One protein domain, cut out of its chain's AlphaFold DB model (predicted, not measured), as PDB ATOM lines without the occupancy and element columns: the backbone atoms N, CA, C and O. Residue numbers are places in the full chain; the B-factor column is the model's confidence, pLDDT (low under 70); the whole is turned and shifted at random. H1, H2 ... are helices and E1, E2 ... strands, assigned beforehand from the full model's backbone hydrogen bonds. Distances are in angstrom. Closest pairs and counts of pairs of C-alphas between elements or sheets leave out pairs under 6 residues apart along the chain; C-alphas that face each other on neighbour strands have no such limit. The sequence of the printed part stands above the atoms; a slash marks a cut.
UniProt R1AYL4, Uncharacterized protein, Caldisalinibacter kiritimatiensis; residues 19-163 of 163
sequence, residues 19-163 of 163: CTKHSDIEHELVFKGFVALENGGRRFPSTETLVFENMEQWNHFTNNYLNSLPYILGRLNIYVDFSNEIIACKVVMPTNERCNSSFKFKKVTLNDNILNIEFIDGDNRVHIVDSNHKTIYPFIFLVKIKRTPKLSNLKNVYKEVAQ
ATOM      1  N   CYS A  19     154.570  24.407  75.290       49.44
ATOM      2  CA  CYS A  19     153.470  23.605  75.851       49.44
ATOM      3  C   CYS A  19     153.330  23.726  77.378       49.44
ATOM      4  O   CYS A  19     153.243  22.725  78.088       49.44
ATOM      5  N   THR A  20     153.263  24.951  77.904       54.91
ATOM      6  CA  THR A  20     152.749  25.176  79.263       54.91
ATOM      7  C   THR A  20     151.236  24.948  79.252       54.91
ATOM      8  O   THR A  20     150.425  25.807  78.905       54.91
ATOM      9  N   LYS A  21     150.835  23.709  79.552       58.41
ATOM     10  CA  LYS A  21     149.442  23.258  79.499       58.41
ATOM     11  C   LYS A  21     148.660  23.813  80.692       58.41
ATOM     12  O   LYS A  21     148.449  23.114  81.677       58.41
ATOM     13  N   HIS A  22     148.210  25.060  80.589       59.78
ATOM     14  CA  HIS A  22     147.251  25.635  81.528       59.78
ATOM     15  C   HIS A  22     145.944  24.842  81.466       59.78
ATOM     16  O   HIS A  22     145.302  24.753  80.417       59.78
ATOM     17  N   SER A  23     145.532  24.268  82.593       76.44
ATOM     18  CA  SER A  23     144.197  23.690  82.712       76.44
ATOM     19  C   SER A  23     143.543  24.100  84.017       76.44
ATOM     20  O   SER A  23     144.173  24.074  85.077       76.44
ATOM     21  N   ASP A  24     142.279  24.495  83.906       88.00
ATOM     22  CA  ASP A  24     141.426  24.758  85.053       88.00
ATOM     23  C   ASP A  24     141.101  23.422  85.736       88.00
ATOM     24  O   ASP A  24     140.834  22.410  85.076       88.00
ATOM     25  N   ILE A  25     141.183  23.417  87.062       93.56
ATOM     26  CA  ILE A  25     140.988  22.234  87.896       93.56
ATOM     27  C   ILE A  25     139.641  22.353  88.606       93.56
ATOM     28  O   ILE A  25     139.365  23.351  89.279       93.56
ATOM     29  N   GLU A  26     138.799  21.333  88.449       93.00
ATOM     30  CA  GLU A  26     137.545  21.214  89.192       93.00
ATOM     31  C   GLU A  26     137.840  21.097  90.691       93.00
ATOM     32  O   GLU A  26     138.734  20.357  91.109       93.00
ATOM     33  N   HIS A  27     137.112  21.860  91.500       94.12
ATOM     34  CA  HIS A  27     137.372  21.987  92.925       94.12
ATOM     35  C   HIS A  27     136.096  22.356  93.684       94.12
ATOM     36  O   HIS A  27     135.157  22.921  93.126       94.12
ATOM     37  N   GLU A  28     136.110  22.096  94.984       94.25
ATOM     38  CA  GLU A  28     135.086  22.521  95.932       94.25
ATOM     39  C   GLU A  28     135.730  23.449  96.967       94.25
ATOM     40  O   GLU A  28     136.753  23.108  97.566       94.25
ATOM     41  N   LEU A  29     135.150  24.633  97.182       92.00
ATOM     42  CA  LEU A  29     135.616  25.547  98.223       92.00
ATOM     43  C   LEU A  29     135.231  25.010  99.605       92.00
ATOM     44  O   LEU A  29     134.054  24.911  99.930       92.00
ATOM     45  N   VAL A  30     136.237  24.726 100.429       91.81
ATOM     46  CA  VAL A  30     136.081  24.224 101.802       91.81
ATOM     47  C   VAL A  30     136.037  25.370 102.797       91.81
ATOM     48  O   VAL A  30     135.198  25.415 103.691       91.81
ATOM     49  N   PHE A  31     136.968  26.309 102.656       91.19
ATOM     50  CA  PHE A  31     137.082  27.433 103.567       91.19
ATOM     51  C   PHE A  31     137.667  28.639 102.856       91.19
ATOM     52  O   PHE A  31     138.578  28.530 102.033       91.19
ATOM     53  N   LYS A  32     137.145  29.804 103.222       91.75
ATOM     54  CA  LYS A  32     137.637  31.104 102.796       91.75
ATOM     55  C   LYS A  32     137.419  32.083 103.937       91.75
ATOM     56  O   LYS A  32     136.281  32.457 104.210       91.75
ATOM     57  N   GLY A  33     138.491  32.521 104.579       90.88
ATOM     58  CA  GLY A  33     138.353  33.403 105.728       90.88
ATOM     59  C   GLY A  33     139.671  33.774 106.378       90.88
ATOM     60  O   GLY A  33     140.729  33.251 106.032       90.88
ATOM     61  N   PHE A  34     139.590  34.688 107.337       90.12
ATOM     62  CA  PHE A  34     140.714  35.006 108.206       90.12
ATOM     63  C   PHE A  34     140.833  33.962 109.310       90.12
ATOM     64  O   PHE A  34     139.826  33.517 109.861       90.12
ATOM     65  N   VAL A  35     142.067  33.612 109.654       87.69
ATOM     66  CA  VAL A  35     142.368  32.817 110.847       87.69
ATOM     67  C   VAL A  35     143.219  33.669 111.773       87.69
ATOM     68  O   VAL A  35     144.176  34.281 111.323       87.69
ATOM     69  N   ALA A  36     142.850  33.735 113.049       86.25
ATOM     70  CA  ALA A  36     143.616  34.454 114.059       86.25
ATOM     71  C   ALA A  36     144.826  33.620 114.495       86.25
ATOM     72  O   ALA A  36     144.660  32.464 114.891       86.25
ATOM     73  N   LEU A  37     146.019  34.211 114.445       82.31
ATOM     74  CA  LEU A  37     147.259  33.635 114.959       82.31
ATOM     75  C   LEU A  37     147.863  34.570 116.002       82.31
ATOM     76  O   LEU A  37     148.075  35.752 115.727       82.31
ATOM     77  N   GLU A  38     148.165  34.049 117.187       76.94
ATOM     78  CA  GLU A  38     148.875  34.813 118.214       76.94
ATOM     79  C   GLU A  38     150.278  35.208 117.719       76.94
ATOM     80  O   GLU A  38     150.968  34.426 117.055       76.94
ATOM     81  N   ASN A  39     150.690  36.448 118.002       65.31
ATOM     82  CA  ASN A  39     151.986  36.968 117.573       65.31
ATOM     83  C   ASN A  39     153.114  36.141 118.229       65.31
ATOM     84  O   ASN A  39     153.152  36.002 119.450       65.31
ATOM     85  N   GLY A  40     153.991  35.541 117.414       59.44
ATOM     86  CA  GLY A  40     154.962  34.514 117.841       59.44
ATOM     87  C   GLY A  40     154.661  33.088 117.350       59.44
ATOM     88  O   GLY A  40     155.470  32.185 117.562       59.44
ATOM     89  N   GLY A  41     153.534  32.878 116.659       61.06
ATOM     90  CA  GLY A  41     153.221  31.617 115.985       61.06
ATOM     91  C   GLY A  41     154.267  31.204 114.937       61.06
ATOM     92  O   GLY A  41     155.003  32.030 114.388       61.06
ATOM     93  N   ARG A  42     154.335  29.899 114.640       70.31
ATOM     94  CA  ARG A  42     155.247  29.369 113.615       70.31
ATOM     95  C   ARG A  42     154.932  30.007 112.261       70.31
ATOM     96  O   ARG A  42     153.777  30.055 111.843       70.31
ATOM     97  N   ARG A  43     155.970  30.471 111.558       78.06
ATOM     98  CA  ARG A  43     155.826  30.979 110.186       78.06
ATOM     99  C   ARG A  43     155.303  29.867 109.286       78.06
ATOM    100  O   ARG A  43     155.782  28.740 109.375       78.06
ATOM    101  N   PHE A  44     154.357  30.198 108.411       84.94
ATOM    102  CA  PHE A  44     153.896  29.252 107.401       84.94
ATOM    103  C   PHE A  44     155.069  28.761 106.547       84.94
ATOM    104  O   PHE A  44     155.980  29.541 106.259       84.94
ATOM    105  N   PRO A  45     155.040  27.490 106.124       84.81
ATOM    106  CA  PRO A  45     156.166  26.865 105.441       84.81
ATOM    107  C   PRO A  45     156.407  27.443 104.039       84.81
ATOM    108  O   PRO A  45     157.522  27.385 103.536       84.81
ATOM    109  N   SER A  46     155.381  28.019 103.403       86.69
ATOM    110  CA  SER A  46     155.504  28.714 102.120       86.69
ATOM    111  C   SER A  46     154.337  29.681 101.904       86.69
ATOM    112  O   SER A  46     153.266  29.525 102.494       86.69
ATOM    113  N   THR A  47     154.546  30.679 101.043       83.62
ATOM    114  CA  THR A  47     153.483  31.531 100.489       83.62
ATOM    115  C   THR A  47     152.879  30.944  99.217       83.62
ATOM    116  O   THR A  47     151.875  31.460  98.725       83.62
ATOM    117  N   GLU A  48     153.461  29.881  98.655       91.31
ATOM    118  CA  GLU A  48     152.914  29.128  97.525       91.31
ATOM    119  C   GLU A  48     151.681  28.304  97.930       91.31
ATOM    120  O   GLU A  48     151.265  28.291  99.089       91.31
ATOM    121  N   THR A  49     151.028  27.662  96.959       94.38
ATOM    122  CA  THR A  49     149.924  26.746  97.271       94.38
ATOM    123  C   THR A  49     150.495  25.475  97.892       94.38
ATOM    124  O   THR A  49     151.276  24.762  97.266       94.38
ATOM    125  N   LEU A  50     150.081  25.169  99.114       94.75
ATOM    126  CA  LEU A  50     150.411  23.930  99.804       94.75
ATOM    127  C   LEU A  50     149.422  22.844  99.388       94.75
ATOM    128  O   LEU A  50     148.225  23.114  99.276       94.75
ATOM    129  N   VAL A  51     149.902  21.619  99.183       95.06
ATOM    130  CA  VAL A  51     149.052  20.482  98.816       95.06
ATOM    131  C   VAL A  51     149.195  19.378  99.850       95.06
ATOM    132  O   VAL A  51     150.298  18.949 100.174       95.06
ATOM    133  N   PHE A  52     148.064  18.897 100.350       94.50
ATOM    134  CA  PHE A  52     147.994  17.800 101.305       94.50
ATOM    135  C   PHE A  52     147.338  16.610 100.625       94.50
ATOM    136  O   PHE A  52     146.191  16.668 100.179       94.50
ATOM    137  N   GLU A  53     148.103  15.535 100.516       93.56
ATOM    138  CA  GLU A  53     147.729  14.332  99.779       93.56
ATOM    139  C   GLU A  53     147.205  13.225 100.689       93.56
ATOM    140  O   GLU A  53     146.670  12.227 100.211       93.56
ATOM    141  N   ASN A  54     147.379  13.383 101.996       92.69
ATOM    142  CA  ASN A  54     146.923  12.436 102.992       92.69
ATOM    143  C   ASN A  54     146.577  13.143 104.308       92.69
ATOM    144  O   ASN A  54     146.911  14.311 104.532       92.69
ATOM    145  N   MET A  55     145.915  12.388 105.182       91.62
ATOM    146  CA  MET A  55     145.463  12.859 106.488       91.62
ATOM    147  C   MET A  55     146.625  13.272 107.401       91.62
ATOM    148  O   MET A  55     146.491  14.209 108.177       91.62
ATOM    149  N   GLU A  56     147.773  12.600 107.307       91.88
ATOM    150  CA  GLU A  56     148.943  12.890 108.139       91.88
ATOM    151  C   GLU A  56     149.514  14.283 107.849       91.88
ATOM    152  O   GLU A  56     149.672  15.084 108.767       91.88
ATOM    153  N   GLN A  57     149.740  14.610 106.574       92.69
ATOM    154  CA  GLN A  57     150.210  15.932 106.145       92.69
ATOM    155  C   GLN A  57     149.223  17.029 106.532       92.69
ATOM    156  O   GLN A  57     149.623  18.088 107.016       92.69
ATOM    157  N   TRP A  58     147.931  16.764 106.325       91.38
ATOM    158  CA  TRP A  58     146.869  17.688 106.691       91.38
ATOM    159  C   TRP A  58     146.871  17.976 108.194       91.38
ATOM    160  O   TRP A  58     146.959  19.135 108.596       91.38
ATOM    161  N   ASN A  59     146.867  16.926 109.015       89.62
ATOM    162  CA  ASN A  59     146.880  17.047 110.467       89.62
ATOM    163  C   ASN A  59     148.158  17.721 110.966       89.62
ATOM    164  O   ASN A  59     148.093  18.585 111.839       89.62
ATOM    165  N   HIS A  60     149.320  17.373 110.406       90.12
ATOM    166  CA  HIS A  60     150.584  18.016 110.751       90.12
ATOM    167  C   HIS A  60     150.528  19.521 110.471       90.12
ATOM    168  O   HIS A  60     150.896  20.324 111.329       90.12
ATOM    169  N   PHE A  61     150.012  19.933 109.311       89.94
ATOM    170  CA  PHE A  61     149.853  21.347 108.994       89.94
ATOM    171  C   PHE A  61     148.881  22.042 109.951       89.94
ATOM    172  O   PHE A  61     149.223  23.062 110.557       89.94
ATOM    173  N   THR A  62     147.681  21.496 110.138       88.50
ATOM    174  CA  THR A  62     146.678  22.157 110.973       88.50
ATOM    175  C   THR A  62     147.081  22.220 112.436       88.50
ATOM    176  O   THR A  62     146.812  23.227 113.068       88.50
ATOM    177  N   ASN A  63     147.774  21.211 112.969       86.69
ATOM    178  CA  ASN A  63     148.197  21.185 114.374       86.69
ATOM    179  C   ASN A  63     149.382  22.110 114.686       86.69
ATOM    180  O   ASN A  63     149.619  22.421 115.854       86.69
ATOM    181  N   ASN A  64     150.154  22.505 113.671       86.19
ATOM    182  CA  ASN A  64     151.320  23.371 113.851       86.19
ATOM    183  C   ASN A  64     151.058  24.829 113.467       86.19
ATOM    184  O   ASN A  64     151.726  25.717 113.998       86.19
ATOM    185  N   TYR A  65     150.142  25.075 112.525       85.94
ATOM    186  CA  TYR A  65     149.955  26.402 111.934       85.94
ATOM    187  C   TYR A  65     148.519  26.923 112.028       85.94
ATOM    188  O   TYR A  65     148.326  28.132 111.954       85.94
ATOM    189  N   LEU A  66     147.508  26.056 112.157       85.44
ATOM    190  CA  LEU A  66     146.091  26.435 112.074       85.44
ATOM    191  C   LEU A  66     145.235  25.649 113.082       85.44
ATOM    192  O   LEU A  66     144.234  25.040 112.715       85.44
ATOM    193  N   ASN A  67     145.621  25.654 114.359       78.50
ATOM    194  CA  ASN A  67     145.096  24.717 115.366       78.50
ATOM    195  C   ASN A  67     143.583  24.854 115.610       78.50
ATOM    196  O   ASN A  67     142.920  23.902 116.011       78.50
ATOM    197  N   SER A  68     143.017  26.030 115.340       76.62
ATOM    198  CA  SER A  68     141.576  26.293 115.432       76.62
ATOM    199  C   SER A  68     140.783  25.798 114.217       76.62
ATOM    200  O   SER A  68     139.562  25.637 114.291       76.62
ATOM    201  N   LEU A  69     141.449  25.542 113.089       80.25
ATOM    202  CA  LEU A  69     140.799  25.256 111.816       80.25
ATOM    203  C   LEU A  69     140.124  23.881 111.758       80.25
ATOM    204  O   LEU A  69     138.979  23.848 111.310       80.25
ATOM    205  N   PRO A  70     140.713  22.768 112.247       73.06
ATOM    206  CA  PRO A  70     140.016  21.481 112.285       73.06
ATOM    207  C   PRO A  70     138.674  21.557 113.016       73.06
ATOM    208  O   PRO A  70     137.677  21.023 112.538       73.06
ATOM    209  N   TYR A  71     138.615  22.294 114.128       75.62
ATOM    210  CA  TYR A  71     137.369  22.522 114.858       75.62
ATOM    211  C   TYR A  71     136.350  23.329 114.033       75.62
ATOM    212  O   TYR A  71     135.166  22.996 114.010       75.62
ATOM    213  N   ILE A  72     136.791  24.375 113.321       74.12
ATOM    214  CA  ILE A  72     135.925  25.149 112.415       74.12
ATOM    215  C   ILE A  72     135.359  24.253 111.307       74.12
ATOM    216  O   ILE A  72     134.151  24.261 111.089       74.12
ATOM    217  N   LEU A  73     136.201  23.457 110.646       77.50
ATOM    218  CA  LEU A  73     135.774  22.572 109.559       77.50
ATOM    219  C   LEU A  73     134.864  21.440 110.053       77.50
ATOM    220  O   LEU A  73     133.883  21.118 109.387       77.50
ATOM    221  N   GLY A  74     135.137  20.891 111.240       72.06
ATOM    222  CA  GLY A  74     134.278  19.900 111.890       72.06
ATOM    223  C   GLY A  74     132.876  20.440 112.176       72.06
ATOM    224  O   GLY A  74     131.892  19.751 111.922       72.06
ATOM    225  N   ARG A  75     132.752  21.706 112.604       64.62
ATOM    226  CA  ARG A  75     131.438  22.368 112.757       64.62
ATOM    227  C   ARG A  75     130.699  22.554 111.434       64.62
ATOM    228  O   ARG A  75     129.475  22.573 111.426       64.62
ATOM    229  N   LEU A  76     131.434  22.694 110.333       72.31
ATOM    230  CA  LEU A  76     130.876  22.770 108.982       72.31
ATOM    231  C   LEU A  76     130.602  21.379 108.376       72.31
ATOM    232  O   LEU A  76     130.145  21.303 107.240       72.31
ATOM    233  N   ASN A  77     130.864  20.295 109.120       74.25
ATOM    234  CA  ASN A  77     130.726  18.903 108.685       74.25
ATOM    235  C   ASN A  77     131.449  18.605 107.355       74.25
ATOM    236  O   ASN A  77     130.933  17.894 106.492       74.25
ATOM    237  N   ILE A  78     132.637  19.187 107.162       80.94
ATOM    238  CA  ILE A  78     133.397  19.021 105.919       80.94
ATOM    239  C   ILE A  78     134.215  17.733 105.990       80.94
ATOM    240  O   ILE A  78     135.177  17.630 106.748       80.94
ATOM    241  N   TYR A  79     133.834  16.765 105.158       83.62
ATOM    242  CA  TYR A  79     134.552  15.512 104.954       83.62
ATOM    243  C   TYR A  79     135.472  15.591 103.725       83.62
ATOM    244  O   TYR A  79     135.132  16.244 102.732       83.62
ATOM    245  N   VAL A  80     136.633  14.933 103.818       87.88
ATOM    246  CA  VAL A  80     137.642  14.806 102.755       87.88
ATOM    247  C   VAL A  80     138.041  13.335 102.658       87.88
ATOM    248  O   VAL A  80     138.527  12.763 103.637       87.88
ATOM    249  N   ASP A  81     137.885  12.739 101.479       93.25
ATOM    250  CA  ASP A  81     138.350  11.380 101.200       93.25
ATOM    251  C   ASP A  81     139.727  11.424 100.529       93.25
ATOM    252  O   ASP A  81     139.839  11.461  99.306       93.25
ATOM    253  N   PHE A  82     140.804  11.386 101.317       93.12
ATOM    254  CA  PHE A  82     142.173  11.467 100.788       93.12
ATOM    255  C   PHE A  82     142.574  10.323  99.835       93.12
ATOM    256  O   PHE A  82     143.599  10.430  99.152       93.12
ATOM    257  N   SER A  83     141.785   9.243  99.750       93.75
ATOM    258  CA  SER A  83     142.009   8.202  98.740       93.75
ATOM    259  C   SER A  83     141.681   8.698  97.326       93.75
ATOM    260  O   SER A  83     142.361   8.331  96.369       93.75
ATOM    261  N   ASN A  84     140.710   9.609  97.205       95.62
ATOM    262  CA  ASN A  84     140.211  10.144  95.939       95.62
ATOM    263  C   ASN A  84     140.399  11.656  95.802       95.62
ATOM    264  O   ASN A  84     140.209  12.201  94.717       95.62
ATOM    265  N   GLU A  85     140.780  12.344  96.868       96.06
ATOM    266  CA  GLU A  85     140.845  13.797  96.941       96.06
ATOM    267  C   GLU A  85     142.183  14.262  97.519       96.06
ATOM    268  O   GLU A  85     142.923  13.524  98.171       96.06
ATOM    269  N   ILE A  86     142.493  15.524  97.257       95.62
ATOM    270  CA  ILE A  86     143.575  16.269  97.892       95.62
ATOM    271  C   ILE A  86     143.019  17.588  98.417       95.62
ATOM    272  O   ILE A  86     142.013  18.098  97.914       95.62
ATOM    273  N   ILE A  87     143.712  18.172  99.388       95.19
ATOM    274  CA  ILE A  87     143.442  19.536  99.838       95.19
ATOM    275  C   ILE A  87     144.525  20.444  99.274       95.19
ATOM    276  O   ILE A  87     145.711  20.178  99.456       95.19
ATOM    277  N   ALA A  88     144.121  21.537  98.632       95.75
ATOM    278  CA  ALA A  88     145.024  22.629  98.301       95.75
ATOM    279  C   ALA A  88     144.732  23.829  99.207       95.75
ATOM    280  O   ALA A  88     143.577  24.211  99.414       95.75
ATOM    281  N   CYS A  89     145.793  24.416  99.750       94.69
ATOM    282  CA  CYS A  89     145.741  25.533 100.676       94.69
ATOM    283  C   CYS A  89     146.582  26.687 100.156       94.69
ATOM    284  O   CYS A  89     147.757  26.514  99.845       94.69
ATOM    285  N   LYS A  90     146.001  27.884 100.111       94.50
ATOM    286  CA  LYS A  90     146.751  29.115  99.871       94.50
ATOM    287  C   LYS A  90     146.600  30.028 101.071       94.50
ATOM    288  O   LYS A  90     145.488  30.353 101.488       94.50
ATOM    289  N   VAL A  91     147.744  30.446 101.592       92.12
ATOM    290  CA  VAL A  91     147.853  31.379 102.707       92.12
ATOM    291  C   VAL A  91     148.255  32.732 102.149       92.12
ATOM    292  O   VAL A  91     149.306  32.860 101.522       92.12
ATOM    293  N   VAL A  92     147.436  33.751 102.383       91.19
ATOM    294  CA  VAL A  92     147.793  35.137 102.082       91.19
ATOM    295  C   VAL A  92     148.128  35.840 103.385       91.19
ATOM    296  O   VAL A  92     147.248  36.234 104.157       91.19
ATOM    297  N   MET A  93     149.430  35.952 103.640       88.12
ATOM    298  CA  MET A  93     149.947  36.694 104.782       88.12
ATOM    299  C   MET A  93     149.635  38.184 104.628       88.12
ATOM    300  O   MET A  93     149.646  38.696 103.505       88.12
ATOM    301  N   PRO A  94     149.360  38.891 105.732       84.31
ATOM    302  CA  PRO A  94     149.175  40.327 105.664       84.31
ATOM    303  C   PRO A  94     150.472  41.027 105.251       84.31
ATOM    304  O   PRO A  94     151.569  40.589 105.596       84.31
ATOM    305  N   THR A  95     150.342  42.140 104.532       75.31
ATOM    306  CA  THR A  95     151.487  42.966 104.112       75.31
ATOM    307  C   THR A  95     152.118  43.727 105.277       75.31
ATOM    308  O   THR A  95     153.273  44.133 105.189       75.31
ATOM    309  N   ASN A  96     151.383  43.915 106.375       76.00
ATOM    310  CA  ASN A  96     151.886  44.427 107.645       76.00
ATOM    311  C   ASN A  96     151.113  43.798 108.813       76.00
ATOM    312  O   ASN A  96     149.991  43.342 108.644       76.00
ATOM    313  N   GLU A  97     151.673  43.811 110.021       71.44
ATOM    314  CA  GLU A  97     151.056  43.175 111.203       71.44
ATOM    315  C   GLU A  97     149.696  43.770 111.610       71.44
ATOM    316  O   GLU A  97     149.022  43.235 112.484       71.44
ATOM    317  N   ARG A  98     149.277  44.885 111.001       76.75
ATOM    318  CA  ARG A  98     148.086  45.635 111.411       76.75
ATOM    319  C   ARG A  98     146.850  45.267 110.620       76.75
ATOM    320  O   ARG A  98     145.753  45.417 111.144       76.75
ATOM    321  N   CYS A  99     147.004  44.881 109.356       84.38
ATOM    322  CA  CYS A  99     145.879  44.760 108.445       84.38
ATOM    323  C   CYS A  99     146.076  43.643 107.426       84.38
ATOM    324  O   CYS A  99     147.142  43.505 106.823       84.38
ATOM    325  N   ASN A 100     145.000  42.900 107.174       89.19
ATOM    326  CA  ASN A 100     144.892  42.048 106.001       89.19
ATOM    327  C   ASN A 100     143.597  42.322 105.240       89.19
ATOM    328  O   ASN A 100     142.639  42.875 105.777       89.19
ATOM    329  N   SER A 101     143.565  41.901 103.979       91.00
ATOM    330  CA  SER A 101     142.396  42.024 103.114       91.00
ATOM    331  C   SER A 101     141.906  40.654 102.677       91.00
ATOM    332  O   SER A 101     142.690  39.740 102.443       91.00
ATOM    333  N   SER A 102     140.596  40.514 102.524       91.75
ATOM    334  CA  SER A 102     140.004  39.348 101.892       91.75
ATOM    335  C   SER A 102     140.216  39.427 100.386       91.75
ATOM    336  O   SER A 102     140.169  40.514  99.809       91.75
ATOM    337  N   PHE A 103     140.311  38.278  99.736       90.25
ATOM    338  CA  PHE A 103     140.424  38.177  98.285       90.25
ATOM    339  C   PHE A 103     139.210  37.459  97.703       90.25
ATOM    340  O   PHE A 103     138.582  36.625  98.361       90.25
ATOM    341  N   LYS A 104     138.846  37.756  96.454       90.31
ATOM    342  CA  LYS A 104     137.835  36.971  95.740       90.31
ATOM    343  C   LYS A 104     138.523  35.796  95.049       90.31
ATOM    344  O   LYS A 104     139.512  35.980  94.351       90.31
ATOM    345  N   PHE A 105     138.006  34.592  95.274       90.12
ATOM    346  CA  PHE A 105     138.488  33.393  94.598       90.12
ATOM    347  C   PHE A 105     138.144  33.472  93.107       90.12
ATOM    348  O   PHE A 105     137.020  33.853  92.767       90.12
ATOM    349  N   LYS A 106     139.101  33.128  92.242       91.00
ATOM    350  CA  LYS A 106     138.895  33.064  90.795       91.00
ATOM    351  C   LYS A 106     138.784  31.620  90.325       91.00
ATOM    352  O   LYS A 106     137.747  31.234  89.799       91.00
ATOM    353  N   LYS A 107     139.866  30.854  90.484       93.25
ATOM    354  CA  LYS A 107     139.985  29.477  89.998       93.25
ATOM    355  C   LYS A 107     141.204  28.771  90.585       93.25
ATOM    356  O   LYS A 107     142.092  29.409  91.150       93.25
ATOM    357  N   VAL A 108     141.251  27.458  90.384       95.12
ATOM    358  CA  VAL A 108     142.445  26.636  90.582       95.12
ATOM    359  C   VAL A 108     143.025  26.279  89.215       95.12
ATOM    360  O   VAL A 108     142.295  25.809  88.343       95.12
ATOM    361  N   THR A 109     144.328  26.473  89.032       94.69
ATOM    362  CA  THR A 109     145.050  26.096  87.806       94.69
ATOM    363  C   THR A 109     146.229  25.194  88.112       94.69
ATOM    364  O   THR A 109     146.848  25.333  89.165       94.69
ATOM    365  N   LEU A 110     146.586  24.328  87.168       92.88
ATOM    366  CA  LEU A 110     147.812  23.535  87.213       92.88
ATOM    367  C   LEU A 110     148.782  24.015  86.127       92.88
ATOM    368  O   LEU A 110     148.465  23.881  84.945       92.88
ATOM    369  N   ASN A 111     149.950  24.524  86.531       89.50
ATOM    370  CA  ASN A 111     150.991  25.035  85.627       89.50
ATOM    371  C   ASN A 111     152.317  24.374  85.997       89.50
ATOM    372  O   ASN A 111     152.710  24.430  87.159       89.50
ATOM    373  N   ASP A 112     152.977  23.707  85.049       88.69
ATOM    374  CA  ASP A 112     154.247  22.995  85.280       88.69
ATOM    375  C   ASP A 112     154.224  22.061  86.505       88.69
ATOM    376  O   ASP A 112     155.175  21.969  87.286       88.69
ATOM    377  N   ASN A 113     153.097  21.356  86.659       90.00
ATOM    378  CA  ASN A 113     152.764  20.470  87.777       90.00
ATOM    379  C   ASN A 113     152.626  21.154  89.151       90.00
ATOM    380  O   ASN A 113     152.543  20.463  90.162       90.00
ATOM    381  N   ILE A 114     152.559  22.484  89.208       91.31
ATOM    382  CA  ILE A 114     152.320  23.259  90.430       91.31
ATOM    383  C   ILE A 114     150.864  23.730  90.438       91.31
ATOM    384  O   ILE A 114     150.392  24.371  89.492       91.31
ATOM    385  N   LEU A 115     150.137  23.407  91.512       94.19
ATOM    386  CA  LEU A 115     148.791  23.933  91.726       94.19
ATOM    387  C   LEU A 115     148.853  25.397  92.158       94.19
ATOM    388  O   LEU A 115     149.594  25.775  93.061       94.19
ATOM    389  N   ASN A 116     148.010  26.221  91.554       94.62
ATOM    390  CA  ASN A 116     147.872  27.631  91.877       94.62
ATOM    391  C   ASN A 116     146.414  27.959  92.171       94.62
ATOM    392  O   ASN A 116     145.524  27.624  91.390       94.62
ATOM    393  N   ILE A 117     146.184  28.633  93.294       94.56
ATOM    394  CA  ILE A 117     144.900  29.246  93.631       94.56
ATOM    395  C   ILE A 117     144.972  30.712  93.198       94.56
ATOM    396  O   ILE A 117     145.721  31.499  93.776       94.56
ATOM    397  N   GLU A 118     144.217  31.063  92.156       92.56
ATOM    398  CA  GLU A 118     144.156  32.420  91.615       92.56
ATOM    399  C   GLU A 118     143.085  33.260  92.316       92.56
ATOM    400  O   GLU A 118     141.976  32.796  92.617       92.56
ATOM    401  N   PHE A 119     143.390  34.545  92.477       90.38
ATOM    402  CA  PHE A 119     142.489  35.538  93.046       90.38
ATOM    403  C   PHE A 119     142.125  36.615  92.028       90.38
ATOM    404  O   PHE A 119     142.858  36.870  91.075       90.38
ATOM    405  N   ILE A 120     140.977  37.250  92.245       87.94
ATOM    406  CA  ILE A 120     140.575  38.464  91.537       87.94
ATOM    407  C   ILE A 120     140.955  39.654  92.413       87.94
ATOM    408  O   ILE A 120     140.538  39.726  93.574       87.94
ATOM    409  N   ASP A 121     141.727  40.574  91.842       74.06
ATOM    410  CA  ASP A 121     141.940  41.899  92.413       74.06
ATOM    411  C   ASP A 121     140.731  42.802  92.093       74.06
ATOM    412  O   ASP A 121     140.187  42.729  90.992       74.06
ATOM    413  N   GLY A 122     140.262  43.604  93.051       73.25
ATOM    414  CA  GLY A 122     139.101  44.477  92.862       73.25
ATOM    415  C   GLY A 122     138.539  45.097  94.145       73.25
ATOM    416  O   GLY A 122     138.920  44.725  95.259       73.25
ATOM    417  N   ASP A 123     137.579  46.008  93.956       62.78
ATOM    418  CA  ASP A 123     137.154  47.046  94.918       62.78
ATOM    419  C   ASP A 123     136.192  46.609  96.041       62.78
ATOM    420  O   ASP A 123     135.608  47.442  96.721       62.78
ATOM    421  N   ASN A 124     136.034  45.313  96.311       78.56
ATOM    422  CA  ASN A 124     135.124  44.821  97.359       78.56
ATOM    423  C   ASN A 124     135.835  43.842  98.289       78.56
ATOM    424  O   ASN A 124     135.639  42.623  98.211       78.56
ATOM    425  N   ARG A 125     136.693  44.381  99.156       85.31
ATOM    426  CA  ARG A 125     137.465  43.600 100.123       85.31
ATOM    427  C   ARG A 125     136.980  43.871 101.541       85.31
ATOM    428  O   ARG A 125     136.749  45.008 101.931       85.31
ATOM    429  N   VAL A 126     136.865  42.808 102.327       88.25
ATOM    430  CA  VAL A 126     136.773  42.910 103.781       88.25
ATOM    431  C   VAL A 126     138.183  43.081 104.315       88.25
ATOM    432  O   VAL A 126     139.065  42.282 104.000       88.25
ATOM    433  N   HIS A 127     138.386  44.106 105.129       89.38
ATOM    434  CA  HIS A 127     139.633  44.313 105.844       89.38
ATOM    435  C   HIS A 127     139.475  43.830 107.278       89.38
ATOM    436  O   HIS A 127     138.447  44.072 107.910       89.38
ATOM    437  N   ILE A 128     140.502  43.164 107.787       88.38
ATOM    438  CA  ILE A 128     140.632  42.886 109.211       88.38
ATOM    439  C   ILE A 128     141.785  43.716 109.744       88.38
ATOM    440  O   ILE A 128     142.856  43.743 109.136       88.38
ATOM    441  N   VAL A 129     141.539  44.419 110.845       87.62
ATOM    442  CA  VAL A 129     142.508  45.320 111.465       87.62
ATOM    443  C   VAL A 129     142.677  44.924 112.923       87.62
ATOM    444  O   VAL A 129     141.691  44.846 113.653       87.62
ATOM    445  N   ASP A 130     143.920  44.693 113.343       85.19
ATOM    446  CA  ASP A 130     144.265  44.530 114.755       85.19
ATOM    447  C   ASP A 130     144.844  45.831 115.304       85.19
ATOM    448  O   ASP A 130     145.964  46.227 114.964       85.19
ATOM    449  N   SER A 131     144.091  46.487 116.185       82.31
ATOM    450  CA  SER A 131     144.539  47.707 116.858       82.31
ATOM    451  C   SER A 131     145.670  47.460 117.857       82.31
ATOM    452  O   SER A 131     146.381  48.400 118.196       82.31
ATOM    453  N   ASN A 132     145.841  46.222 118.334       82.88
ATOM    454  CA  ASN A 132     146.774  45.893 119.412       82.88
ATOM    455  C   ASN A 132     148.089  45.274 118.918       82.88
ATOM    456  O   ASN A 132     149.013  45.130 119.716       82.88
ATOM    457  N   HIS A 133     148.179  44.912 117.634       77.69
ATOM    458  CA  HIS A 133     149.353  44.283 117.004       77.69
ATOM    459  C   HIS A 133     149.803  42.978 117.684       77.69
ATOM    460  O   HIS A 133     150.982  42.617 117.678       77.69
ATOM    461  N   LYS A 134     148.867  42.263 118.310       83.56
ATOM    462  CA  LYS A 134     149.126  41.007 119.031       83.56
ATOM    463  C   LYS A 134     148.633  39.787 118.269       83.56
ATOM    464  O   LYS A 134     148.923  38.663 118.678       83.56
ATOM    465  N   THR A 135     147.901  39.982 117.183       84.94
ATOM    466  CA  THR A 135     147.336  38.891 116.404       84.94
ATOM    467  C   THR A 135     147.517  39.169 114.923       84.94
ATOM    468  O   THR A 135     147.151  40.222 114.410       84.94
ATOM    469  N   ILE A 136     148.073  38.188 114.221       86.38
ATOM    470  CA  ILE A 136     148.194  38.208 112.769       86.38
ATOM    471  C   ILE A 136     146.987  37.465 112.205       86.38
ATOM    472  O   ILE A 136     146.618  36.398 112.693       86.38
ATOM    473  N   TYR A 137     146.383  38.021 111.158       88.75
ATOM    474  CA  TYR A 137     145.196  37.455 110.522       88.75
ATOM    475  C   TYR A 137     145.486  37.079 109.065       88.75
ATOM    476  O   TYR A 137     145.090  37.813 108.152       88.75
ATOM    477  N   PRO A 138     146.210  35.977 108.787       89.62
ATOM    478  CA  PRO A 138     146.313  35.459 107.428       89.62
ATOM    479  C   PRO A 138     144.929  35.176 106.840       89.62
ATOM    480  O   PRO A 138     144.021  34.702 107.527       89.62
ATOM    481  N   PHE A 139     144.786  35.440 105.545       91.62
ATOM    482  CA  PHE A 139     143.604  35.049 104.794       91.62
ATOM    483  C   PHE A 139     143.855  33.693 104.140       91.62
ATOM    484  O   PHE A 139     144.790  33.535 103.355       91.62
ATOM    485  N   ILE A 140     143.045  32.705 104.500       92.06
ATOM    486  CA  ILE A 140     143.232  31.309 104.120       92.06
ATOM    487  C   ILE A 140     142.170  30.906 103.105       92.06
ATOM    488  O   ILE A 140     140.979  31.160 103.298       92.06
ATOM    489  N   PHE A 141     142.615  30.220 102.057       94.06
ATOM    490  CA  PHE A 141     141.762  29.484 101.136       94.06
ATOM    491  C   PHE A 141     142.074  28.003 101.207       94.06
ATOM    492  O   PHE A 141     143.224  27.609 101.029       94.06
ATOM    493  N   LEU A 142     141.034  27.201 101.400       93.94
ATOM    494  CA  LEU A 142     141.093  25.753 101.307       93.94
ATOM    495  C   LEU A 142     140.111  25.276 100.261       93.94
ATOM    496  O   LEU A 142     138.938  25.658 100.279       93.94
ATOM    497  N   VAL A 143     140.589  24.405  99.388       95.06
ATOM    498  CA  VAL A 143     139.765  23.727  98.396       95.06
ATOM    499  C   VAL A 143     140.034  22.228  98.441       95.06
ATOM    500  O   VAL A 143     141.169  21.802  98.665       95.06
ATOM    501  N   LYS A 144     138.987  21.440  98.204       95.12
ATOM    502  CA  LYS A 144     139.087  20.020  97.869       95.12
ATOM    503  C   LYS A 144     139.186  19.878  96.360       95.12
ATOM    504  O   LYS A 144     138.497  20.582  95.622       95.12
ATOM    505  N   ILE A 145     140.033  18.965  95.907       95.81
ATOM    506  CA  ILE A 145     140.224  18.663  94.490       95.81
ATOM    507  C   ILE A 145     140.194  17.149  94.325       95.81
ATOM    508  O   ILE A 145     140.930  16.438  95.008       95.81
ATOM    509  N   LYS A 146     139.385  16.656  93.384       95.62
ATOM    510  CA  LYS A 146     139.388  15.236  93.018       95.62
ATOM    511  C   LYS A 146     140.699  14.875  92.331       95.62
ATOM    512  O   LYS A 146     141.159  15.571  91.422       95.62
ATOM    513  N   ARG A 147     141.287  13.752  92.726       93.50
ATOM    514  CA  ARG A 147     142.445  13.167  92.057       93.50
ATOM    515  C   ARG A 147     142.058  12.825  90.626       93.50
ATOM    516  O   ARG A 147     141.044  12.191  90.354       93.50
ATOM    517  N   THR A 148     142.896  13.253  89.697       91.69
ATOM    518  CA  THR A 148     142.779  12.920  88.280       91.69
ATOM    519  C   THR A 148     144.157  12.526  87.763       91.69
ATOM    520  O   THR A 148     145.161  12.922  88.365       91.69
ATOM    521  N   PRO A 149     144.258  11.823  86.621       88.81
ATOM    522  CA  PRO A 149     145.553  11.514  86.016       88.81
ATOM    523  C   PRO A 149     146.429  12.748  85.750       88.81
ATOM    524  O   PRO A 149     147.644  12.628  85.690       88.81
ATOM    525  N   LYS A 150     145.841  13.948  85.623       85.25
ATOM    526  CA  LYS A 150     146.593  15.205  85.465       85.25
ATOM    527  C   LYS A 150     147.364  15.616  86.726       85.25
ATOM    528  O   LYS A 150     148.309  16.383  86.620       85.25
ATOM    529  N   LEU A 151     146.956  15.135  87.901       88.94
ATOM    530  CA  LEU A 151     147.539  15.490  89.199       88.94
ATOM    531  C   LEU A 151     148.546  14.448  89.708       88.94
ATOM    532  O   LEU A 151     149.070  14.608  90.806       88.94
ATOM    533  N   SER A 152     148.830  13.387  88.946       86.25
ATOM    534  CA  SER A 152     149.712  12.296  89.392       86.25
ATOM    535  C   SER A 152     151.166  12.723  89.620       86.25
ATOM    536  O   SER A 152     151.847  12.120  90.440       86.25
ATOM    537  N   ASN A 153     151.625  13.770  88.928       87.19
ATOM    538  CA  ASN A 153     153.005  14.266  88.981       87.19
ATOM    539  C   ASN A 153     153.120  15.621  89.686       87.19
ATOM    540  O   ASN A 153     154.015  16.409  89.379       87.19
ATOM    541  N   LEU A 154     152.175  15.929  90.572       90.56
ATOM    542  CA  LEU A 154     152.104  17.222  91.228       90.56
ATOM    543  C   LEU A 154     153.363  17.502  92.064       90.56
ATOM    544  O   LEU A 154     153.764  16.696  92.904       90.56
ATOM    545  N   LYS A 155     153.966  18.676  91.856       89.94
ATOM    546  CA  LYS A 155     155.038  19.189  92.709       89.94
ATOM    547  C   LYS A 155     154.429  19.689  94.008       89.94
ATOM    548  O   LYS A 155     153.606  20.605  94.007       89.94
ATOM    549  N   ASN A 156     154.815  19.059  95.110       87.69
ATOM    550  CA  ASN A 156     154.256  19.345  96.418       87.69
ATOM    551  C   ASN A 156     155.266  20.115  97.267       87.69
ATOM    552  O   ASN A 156     156.068  19.518  97.981       87.69
ATOM    553  N   VAL A 157     155.157  21.443  97.223       85.38
ATOM    554  CA  VAL A 157     155.997  22.367  97.996       85.38
ATOM    555  C   VAL A 157     156.005  21.989  99.476       85.38
ATOM    556  O   VAL A 157     157.053  21.983 100.101       85.38
ATOM    557  N   TYR A 158     154.863  21.585 100.044       87.69
ATOM    558  CA  TYR A 158     154.779  21.241 101.464       87.69
ATOM    559  C   TYR A 158     155.715  20.088 101.854       87.69
ATOM    560  O   TYR A 158     156.342  20.149 102.907       87.69
ATOM    561  N   LYS A 159     155.871  19.073 100.994       86.31
ATOM    562  CA  LYS A 159     156.799  17.955 101.239       86.31
ATOM    563  C   LYS A 159     158.269  18.378 101.225       86.31
ATOM    564  O   LYS A 159     159.082  17.686 101.824       86.31
ATOM    565  N   GLU A 160     158.603  19.461 100.530       83.31
ATOM    566  CA  GLU A 160     159.978  19.951 100.388       83.31
ATOM    567  C   GLU A 160     160.421  20.799 101.589       83.31
ATOM    568  O   GLU A 160     161.604  20.827 101.907       83.31
ATOM    569  N   VAL A 161     159.481  21.466 102.271       74.69
ATOM    570  CA  VAL A 161     159.777  22.379 103.397       74.69
ATOM    571  C   VAL A 161     159.330  21.884 104.773       74.69
ATOM    572  O   VAL A 161     159.720  22.485 105.769       74.69
ATOM    573  N   ALA A 162     158.500  20.840 104.863       66.50
ATOM    574  CA  ALA A 162     157.972  20.334 106.138       66.50
ATOM    575  C   ALA A 162     158.693  19.080 106.683       66.50
ATOM    576  O   ALA A 162     158.168  18.461 107.609       66.50
ATOM    577  N   GLN A 163     159.845  18.705 106.108       55.50
ATOM    578  CA  GLN A 163     160.772  17.702 106.664       55.50
ATOM    579  C   GLN A 163     161.673  18.329 107.730       55.50
ATOM    580  O   GLN A 163     161.975  17.620 108.714       55.50
TER     581      GLN A 163
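AT A GLANCE: This is residues 19 to 163 of the 163 residues of an uncharacterized protein of Caldisalinibacter kiritimatiensis (UniProt R1AYL4). A four-stranded antiparallel sheet, in the order E1, E8, E3, E2, makes the core, with the hairpin of E5 and E6 crossed over one face and helix H1 over the other. The two-stranded pair E4 and E7 lies at one end, and small helix H3 sits by edge strand E2. The printed part has 145 residues, with three named helices and eight named strands in the order E1, E2, H1, H2, E3, E4, E5, E6, E7, E8, H3. The class is mixed, helices and strands, with 70 residues, under half, in named elements. The whole is compact, with a radius of gyration of the C-alphas of 15.3 A and spans of 48 by 34 by 30 A.

HOW THE PARTS SIT: Residues 23 to 24 pair, antiparallel, with residues 109 to 110 of E5, residues 104 to 111. Edge strand E1, residues 28 to 34, is antiparallel to E8, residues 139 to 146, with N 30 and O 142 within hydrogen-bond range at 2.9 A. E8 is antiparallel to E3, residues 85 to 92, with N 88 and O 143 at 3.0 A. E3 is antiparallel to edge strand E2, residues 50 to 52, with N 52 and O 87 at 2.8 A. H1, residues 55 to 65, is on one face of this sheet, making two layers, helix and sheet; its height over the sheet is 10.0 A, and it runs along E2 at 3 degrees on the local plane. The closest C-alphas of E2 and H1, those of Phe 52 and Trp 58, are 5.5 A apart. H2, residues 69 to 75, is close to H1 but not clearly touching, the closest C-alphas, of Thr 62 and Leu 69, being 6.7 A apart. E4, residues 99 to 101, runs on into E5 across a break of 2 residues, at 74 degrees. E5 forms a hairpin with E6, residues 114 to 120, with N 109 and O 116 at 2.9 A. This hairpin and the four-stranded sheet make a sandwich, two sheets face to face, their strands at 54 degrees; the closest C-alphas of E3 and E6, of Lys 90 and Ile 117, are 6.5 A apart. E4 is antiparallel to E7, residues 127 to 129, with N 100 and O 128 at 3.0 A. H3, residues 157 to 161, only grazes the four-stranded sheet, with residues 157 to 159. In H1, H2 and H3 every O i to N i+4 pair is within hydrogen-bond range.

IN THESE COORDINATES: E1 begins at C-alpha 28 (135.086, 22.521, 95.932) and is 18.4 A long. H1 measures 15.3 A, E3 23.0 A, E5 20.4 A, E6 19.2 A and E8 23.4 A. H3 ends at C-alpha 161 (159.777, 22.379, 103.397).

THE WHOLE: The C-alphas farthest apart, of Cys 19 and Asn 132, are 49.4 A apart. The printed part has no cut; the link from E1 to E2, 15 residues, is long. Mean pLDDT of the printed part is 85.5, and it is under 70 at residues 19 to 22, 39 to 41, 75, 123 and 162 to 163.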